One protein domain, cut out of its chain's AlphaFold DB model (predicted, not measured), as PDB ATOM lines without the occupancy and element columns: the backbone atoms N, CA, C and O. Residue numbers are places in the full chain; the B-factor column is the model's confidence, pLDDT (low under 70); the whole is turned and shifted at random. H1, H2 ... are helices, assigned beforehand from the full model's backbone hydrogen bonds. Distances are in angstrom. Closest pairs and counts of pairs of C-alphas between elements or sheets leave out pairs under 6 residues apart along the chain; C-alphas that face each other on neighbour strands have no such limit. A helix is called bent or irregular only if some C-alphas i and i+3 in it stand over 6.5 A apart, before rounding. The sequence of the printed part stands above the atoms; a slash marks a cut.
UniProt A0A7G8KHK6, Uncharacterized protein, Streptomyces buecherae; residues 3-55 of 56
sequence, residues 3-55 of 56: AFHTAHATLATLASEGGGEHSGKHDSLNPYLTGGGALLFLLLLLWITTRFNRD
ATOM      1  N   ALA A   3      40.006 -14.164  30.077       72.44
ATOM      2  CA  ALA A   3      38.969 -14.407  31.086       72.44
ATOM      3  C   ALA A   3      38.078 -15.635  30.807       72.44
ATOM      4  O   ALA A   3      37.785 -16.397  31.722       72.44
ATOM      5  N   PHE A   4      37.689 -15.869  29.548       75.31
ATOM      6  CA  PHE A   4      36.895 -17.049  29.175       75.31
ATOM      7  C   PHE A   4      37.675 -18.357  29.351       75.31
ATOM      8  O   PHE A   4      37.100 -19.370  29.736       75.31
ATOM      9  N   HIS A   5      38.990 -18.327  29.113       75.88
ATOM     10  CA  HIS A   5      39.859 -19.487  29.289       75.88
ATOM     11  C   HIS A   5      40.039 -19.824  30.774       75.88
ATOM     12  O   HIS A   5      39.920 -20.983  31.164       75.88
ATOM     13  N   THR A   6      40.234 -18.803  31.615       80.94
ATOM     14  CA  THR A   6      40.298 -18.968  33.073       80.94
ATOM     15  C   THR A   6      38.969 -19.475  33.639       80.94
ATOM     16  O   THR A   6      38.972 -20.421  34.417       80.94
ATOM     17  N   ALA A   7      37.833 -18.923  33.200       81.19
ATOM     18  CA  ALA A   7      36.513 -19.379  33.635       81.19
ATOM     19  C   ALA A   7      36.245 -20.844  33.252       81.19
ATOM     20  O   ALA A   7      35.764 -21.614  34.077       81.19
ATOM     21  N   HIS A   8      36.599 -21.256  32.030       80.75
ATOM     22  CA  HIS A   8      36.470 -22.648  31.594       80.75
ATOM     23  C   HIS A   8      37.334 -23.600  32.436       80.75
ATOM     24  O   HIS A   8      36.860 -24.659  32.835       80.75
ATOM     25  N   ALA A   9      38.572 -23.208  32.754       83.00
ATOM     26  CA  ALA A   9      39.451 -23.991  33.618       83.00
ATOM     27  C   ALA A   9      38.883 -24.131  35.041       83.00
ATOM     28  O   ALA A   9      38.845 -25.235  35.575       83.00
ATOM     29  N   THR A  10      38.367 -23.046  35.627       81.31
ATOM     30  CA  THR A  10      37.730 -23.081  36.953       81.31
ATOM     31  C   THR A  10      36.485 -23.967  36.966       81.31
ATOM     32  O   THR A  10      36.325 -24.771  37.878       81.31
ATOM     33  N   LEU A  11      35.621 -23.860  35.952       81.06
ATOM     34  CA  LEU A  11      34.410 -24.679  35.845       81.06
ATOM     35  C   LEU A  11      34.734 -26.165  35.632       81.06
ATOM     36  O   LEU A  11      34.073 -27.017  36.218       81.06
ATOM     37  N   ALA A  12      35.761 -26.480  34.837       82.00
ATOM     38  CA  ALA A  12      36.226 -27.849  34.634       82.00
ATOM     39  C   ALA A  12      36.794 -28.463  35.924       82.00
ATOM     40  O   ALA A  12      36.496 -29.617  36.230       82.00
ATOM     41  N   THR A  13      37.554 -27.692  36.709       82.19
ATOM     42  CA  THR A  13      38.032 -28.116  38.034       82.19
ATOM     43  C   THR A  13      36.870 -28.342  38.999       82.19
ATOM     44  O   THR A  13      36.796 -29.411  39.590       82.19
ATOM     45  N   LEU A  14      35.909 -27.413  39.089       77.56
ATOM     46  CA  LEU A  14      34.743 -27.551  39.973       77.56
ATOM     47  C   LEU A  14      33.863 -28.755  39.610       77.56
ATOM     48  O   LEU A  14      33.365 -29.447  40.492       77.56
ATOM     49  N   ALA A  15      33.676 -29.019  38.316       70.88
ATOM     50  CA  ALA A  15      32.955 -30.197  37.841       70.88
ATOM     51  C   ALA A  15      33.714 -31.503  38.135       70.88
ATOM     52  O   ALA A  15      33.086 -32.538  38.353       70.88
ATOM     53  N   SER A  16      35.050 -31.450  38.163       68.12
ATOM     54  CA  SER A  16      35.907 -32.589  38.508       68.12
ATOM     55  C   SER A  16      35.957 -32.843  40.021       68.12
ATOM     56  O   SER A  16      35.980 -33.997  40.435       68.12
ATOM     57  N   GLU A  17      35.923 -31.790  40.845       63.56
ATOM     58  CA  GLU A  17      35.878 -31.882  42.314       63.56
ATOM     59  C   GLU A  17      34.479 -32.280  42.816       63.56
ATOM     60  O   GLU A  17      34.341 -33.259  43.549       63.56
ATOM     61  N   GLY A  18      33.417 -31.626  42.334       56.88
ATOM     62  CA  GLY A  18      32.042 -31.870  42.787       56.88
ATOM     63  C   GLY A  18      31.472 -33.253  42.435       56.88
ATOM     64  O   GLY A  18      30.469 -33.671  43.013       56.88
ATOM     65  N   GLY A  19      32.100 -33.984  41.507       54.94
ATOM     66  CA  GLY A  19      31.746 -35.367  41.167       54.94
ATOM     67  C   GLY A  19      32.493 -36.444  41.971       54.94
ATOM     68  O   GLY A  19      32.119 -37.614  41.886       54.94
ATOM     69  N   GLY A  20      33.539 -36.082  42.726       53.59
ATOM     70  CA  GLY A  20      34.471 -37.030  43.358       53.59
ATOM     71  C   GLY A  20      34.352 -37.165  44.880       53.59
ATOM     72  O   GLY A  20      34.738 -38.190  45.439       53.59
ATOM     73  N   GLU A  21      33.787 -36.176  45.572       50.31
ATOM     74  CA  GLU A  21      33.838 -36.106  47.045       50.31
ATOM     75  C   GLU A  21      32.776 -36.961  47.757       50.31
ATOM     76  O   GLU A  21      32.867 -37.197  48.960       50.31
ATOM     77  N   HIS A  22      31.811 -37.517  47.016       53.47
ATOM     78  CA  HIS A  22      30.843 -38.496  47.530       53.47
ATOM     79  C   HIS A  22      31.264 -39.958  47.252       53.47
ATOM     80  O   HIS A  22      30.465 -40.883  47.375       53.47
ATOM     81  N   SER A  23      32.533 -40.187  46.886       53.72
ATOM     82  CA  SER A  23      33.118 -41.500  46.557       53.72
ATOM     83  C   SER A  23      33.593 -42.301  47.790       53.72
ATOM     84  O   SER A  23      34.496 -43.139  47.704       53.72
ATOM     85  N   GLY A  24      33.019 -42.060  48.970       55.31
ATOM     86  CA  GLY A  24      33.327 -42.810  50.188       55.31
ATOM     87  C   GLY A  24      32.327 -43.940  50.423       55.31
ATOM     88  O   GLY A  24      31.317 -43.698  51.055       55.31
ATOM     89  N   LYS A  25      32.597 -45.164  49.939       54.03
ATOM     90  CA  LYS A  25      31.991 -46.446  50.394       54.03
ATOM     91  C   LYS A  25      30.474 -46.442  50.727       54.03
ATOM     92  O   LYS A  25      30.042 -47.118  51.655       54.03
ATOM     93  N   HIS A  26      29.657 -45.730  49.969       59.44
ATOM     94  CA  HIS A  26      28.214 -45.953  49.924       59.44
ATOM     95  C   HIS A  26      27.903 -46.524  48.543       59.44
ATOM     96  O   HIS A  26      28.591 -46.151  47.592       59.44
ATOM     97  N   ASP A  27      26.939 -47.447  48.429       63.44
ATOM     98  CA  ASP A  27      26.423 -47.892  47.128       63.44
ATOM     99  C   ASP A  27      25.935 -46.647  46.385       63.44
ATOM    100  O   ASP A  27      24.830 -46.147  46.616       63.44
ATOM    101  N   SER A  28      26.815 -46.068  45.572       66.50
ATOM    102  CA  SER A  28      26.552 -44.833  44.866       66.50
ATOM    103  C   SER A  28      25.482 -45.161  43.840       66.50
ATOM    104  O   SER A  28      25.710 -45.877  42.865       66.50
ATOM    105  N   LEU A  29      24.265 -44.693  44.126       71.38
ATOM    106  CA  LEU A  29      23.122 -44.831  43.236       71.38
ATOM    107  C   LEU A  29      23.559 -44.426  41.831       71.38
ATOM    108  O   LEU A  29      24.075 -43.324  41.635       71.38
ATOM    109  N   ASN A  30      23.381 -45.339  40.874       80.50
ATOM    110  CA  ASN A  30      23.852 -45.162  39.508       80.50
ATOM    111  C   ASN A  30      23.396 -43.782  38.986       80.50
ATOM    112  O   ASN A  30      22.189 -43.524  38.972       80.50
ATOM    113  N   PRO A  31      24.311 -42.891  38.562       81.38
ATOM    114  CA  PRO A  31      23.958 -41.532  38.160       81.38
ATOM    115  C   PRO A  31      22.965 -41.506  36.993       81.38
ATOM    116  O   PRO A  31      22.130 -40.608  36.928       81.38
ATOM    117  N   TYR A  32      22.977 -42.516  36.117       86.06
ATOM    118  CA  TYR A  32      21.965 -42.664  35.070       86.06
ATOM    119  C   TYR A  32      20.588 -43.016  35.637       86.06
ATOM    120  O   TYR A  32      19.577 -42.544  35.121       86.06
ATOM    121  N   LEU A  33      20.539 -43.807  36.711       87.94
ATOM    122  CA  LEU A  33      19.294 -44.160  37.387       87.94
ATOM    123  C   LEU A  33      18.732 -42.965  38.161       87.94
ATOM    124  O   LEU A  33      17.554 -42.657  38.023       87.94
ATOM    125  N   THR A  34      19.569 -42.260  38.924       88.12
ATOM    126  CA  THR A  34      19.151 -41.074  39.683       88.12
ATOM    127  C   THR A  34      18.796 -39.919  38.752       88.12
ATOM    128  O   THR A  34      17.710 -39.361  38.860       88.12
ATOM    129  N   GLY A  35      19.670 -39.578  37.801       91.25
ATOM    130  CA  GLY A  35      19.435 -38.496  36.845       91.25
ATOM    131  C   GLY A  35      18.282 -38.799  35.887       91.25
ATOM    132  O   GLY A  35      17.388 -37.972  35.717       91.25
ATOM    133  N   GLY A  36      18.255 -40.002  35.306       95.88
ATOM    134  CA  GLY A  36      17.176 -40.441  34.420       95.88
ATOM    135  C   GLY A  36      15.841 -40.583  35.150       95.88
ATOM    136  O   GLY A  36      14.821 -40.112  34.657       95.88
ATOM    137  N   GLY A  37      15.848 -41.160  36.354       95.88
ATOM    138  CA  GLY A  37      14.662 -41.284  37.200       95.88
ATOM    139  C   GLY A  37      14.105 -39.928  37.624       95.88
ATOM    140  O   GLY A  37      12.904 -39.698  37.497       95.88
ATOM    141  N   ALA A  38      14.972 -39.000  38.040       95.56
ATOM    142  CA  ALA A  38      14.573 -37.630  38.345       95.56
ATOM    143  C   ALA A  38      13.954 -36.943  37.118       95.56
ATOM    144  O   ALA A  38      12.873 -36.370  37.225       95.56
ATOM    145  N   LEU A  39      14.580 -37.049  35.941       96.50
ATOM    146  CA  LEU A  39      14.053 -36.460  34.707       96.50
ATOM    147  C   LEU A  39      12.692 -37.056  34.316       96.50
ATOM    148  O   LEU A  39      11.768 -36.305  34.012       96.50
ATOM    149  N   LEU A  40      12.530 -38.381  34.376       97.62
ATOM    150  CA  LEU A  40      11.248 -39.039  34.113       97.62
ATOM    151  C   LEU A  40      10.169 -38.606  35.108       97.62
ATOM    152  O   LEU A  40       9.035 -38.365  34.700       97.62
ATOM    153  N   PHE A  41      10.511 -38.467  36.390       97.56
ATOM    154  CA  PHE A  41       9.578 -37.989  37.407       97.56
ATOM    155  C   PHE A  41       9.152 -36.544  37.138       97.56
ATOM    156  O   PHE A  41       7.961 -36.245  37.152       97.56
ATOM    157  N   LEU A  42      10.093 -35.653  36.814       97.25
ATOM    158  CA  LEU A  42       9.774 -34.273  36.443       97.25
ATOM    159  C   LEU A  42       8.886 -34.208  35.195       97.25
ATOM    160  O   LEU A  42       7.918 -33.450  35.182       97.25
ATOM    161  N   LEU A  43       9.160 -35.026  34.173       98.19
ATOM    162  CA  LEU A  43       8.315 -35.122  32.980       98.19
ATOM    163  C   LEU A  43       6.929 -35.697  33.292       98.19
ATOM    164  O   LEU A  43       5.943 -35.220  32.736       98.19
ATOM    165  N   LEU A  44       6.831 -36.674  34.195       97.75
ATOM    166  CA  LEU A  44       5.559 -37.223  34.660       97.75
ATOM    167  C   LEU A  44       4.740 -36.151  35.383       97.75
ATOM    168  O   LEU A  44       3.574 -35.951  35.056       97.75
ATOM    169  N   LEU A  45       5.346 -35.422  36.321       97.19
ATOM    170  CA  LEU A  45       4.697 -34.320  37.036       97.19
ATOM    171  C   LEU A  45       4.259 -33.212  36.076       97.19
ATOM    172  O   LEU A  45       3.134 -32.714  36.170       97.19
ATOM    173  N   LEU A  46       5.118 -32.845  35.125       96.44
ATOM    174  CA  LEU A  46       4.786 -31.881  34.082       96.44
ATOM    175  C   LEU A  46       3.611 -32.376  33.233       96.44
ATOM    176  O   LEU A  46       2.674 -31.625  32.975       96.44
ATOM    177  N   TRP A  47       3.617 -33.642  32.821       96.31
ATOM    178  CA  TRP A  47       2.527 -34.229  32.047       96.31
ATOM    179  C   TRP A  47       1.216 -34.223  32.832       96.31
ATOM    180  O   TRP A  47       0.194 -33.815  32.293       96.31
ATOM    181  N   ILE A  48       1.240 -34.594  34.113       96.12
ATOM    182  CA  ILE A  48       0.061 -34.579  34.989       96.12
ATOM    183  C   ILE A  48      -0.495 -33.154  35.115       96.12
ATOM    184  O   ILE A  48      -1.677 -32.918  34.869       96.12
ATOM    185  N   THR A  49       0.356 -32.191  35.473       94.44
ATOM    186  CA  THR A  49      -0.055 -30.795  35.695       94.44
ATOM    187  C   THR A  49      -0.548 -30.136  34.407       94.44
ATOM    188  O   THR A  49      -1.595 -29.492  34.417       94.44
ATOM    189  N   THR A  50       0.127 -30.359  33.274       95.00
ATOM    190  CA  THR A  50      -0.332 -29.879  31.958       95.00
ATOM    191  C   THR A  50      -1.598 -30.589  31.491       95.00
ATOM    192  O   THR A  50      -2.465 -29.940  30.912       95.00
ATOM    193  N   ARG A  51      -1.762 -31.893  31.761       95.00
ATOM    194  CA  ARG A  51      -2.974 -32.647  31.415       95.00
ATOM    195  C   ARG A  51      -4.174 -32.122  32.183       95.00
ATOM    196  O   ARG A  51      -5.182 -31.863  31.538       95.00
ATOM    197  N   PHE A  52      -4.063 -31.918  33.495       88.19
ATOM    198  CA  PHE A  52      -5.139 -31.336  34.301       88.19
ATOM    199  C   PHE A  52      -5.457 -29.894  33.904       88.19
ATOM    200  O   PHE A  52      -6.624 -29.525  33.847       88.19
ATOM    201  N   ASN A  53      -4.440 -29.094  33.574       88.12
ATOM    202  CA  ASN A  53      -4.637 -27.726  33.096       88.12
ATOM    203  C   ASN A  53      -5.250 -27.662  31.683       88.12
ATOM    204  O   ASN A  53      -5.737 -26.614  31.277       88.12
ATOM    205  N   ARG A  54      -5.210 -28.772  30.933       85.94
ATOM    206  CA  ARG A  54      -5.783 -28.921  29.585       85.94
ATOM    207  C   ARG A  54      -7.144 -29.630  29.572       85.94
ATOM    208  O   ARG A  54      -7.796 -29.637  28.540       85.94
ATOM    209  N   ASP A  55      -7.539 -30.285  30.664       71.44
ATOM    210  CA  ASP A  55      -8.783 -31.075  30.773       71.44
ATOM    211  C   ASP A  55      -9.949 -30.277  31.390       71.44
ATOM    212  O   ASP A  55     -10.903 -30.853  31.908       71.44
TER     213      ASP A  55
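This is residues 3 to 55 of the 56 residues of an uncharacterized protein of Streptomyces buecherae (UniProt A0A7G8KHK6). A long straight helix, H2, and a shorter one, H1, make the two arms of a wide open V, with the long loop of residues 19 to 30 at its corner and nothing packed between the arms. The V is flat: the C-alphas span 50 by 37 by 11 A along their three main axes. The printed part has 53 residues with two named helices, H1 then H2 along the chain, and no named strand; the class is all helix. The whole is extended, with a radius of gyration of the C-alphas of 17.8 A.

H2, the longest helix, has 24 residues, Pro 31 to Arg 54, and measures 33.4 A from first to last C-alpha. It begins with C-alpha 31 at (23.958, -41.532, 38.160) and ends with C-alpha 54 at (-5.783, -28.921, 29.585). H1 has 16 residues, Ala 3 to Gly 18, and measures 22.1 A; C-alpha 3 is at (38.969, -14.407, 31.086). Neither helix is bent.

H2 is centred at (8.412, -35.988, 35.068) and its N-to-C direction is (-0.89, 0.42, -0.17). H1 is centred at (36.649, -24.609, 35.522), with the direction (-0.24, -0.79, 0.56). The two are apart, with no C-alpha of the one within 8 A of the other. In H1 and H2 every O i to N i+4 pair is within hydrogen-bond range. Residues 3 to 55 stand free: no C-alpha has another, 8 or more residues away along the chain, within 10 A.

The two C-alphas farthest apart are those of Thr 6 and Asp 55, at 50.6 A. The printed part has no cut. The link from H1 to H2, residues 19 to 30, is long; its C-alphas lie 11 to 21 A from the mean of the C-alphas. The mean pLDDT of the printed part is 80.0, that of H2 is 93 and that of H1 is 76. Residues 16 to 28, of which 16 to 18 belong to H1, are under 70.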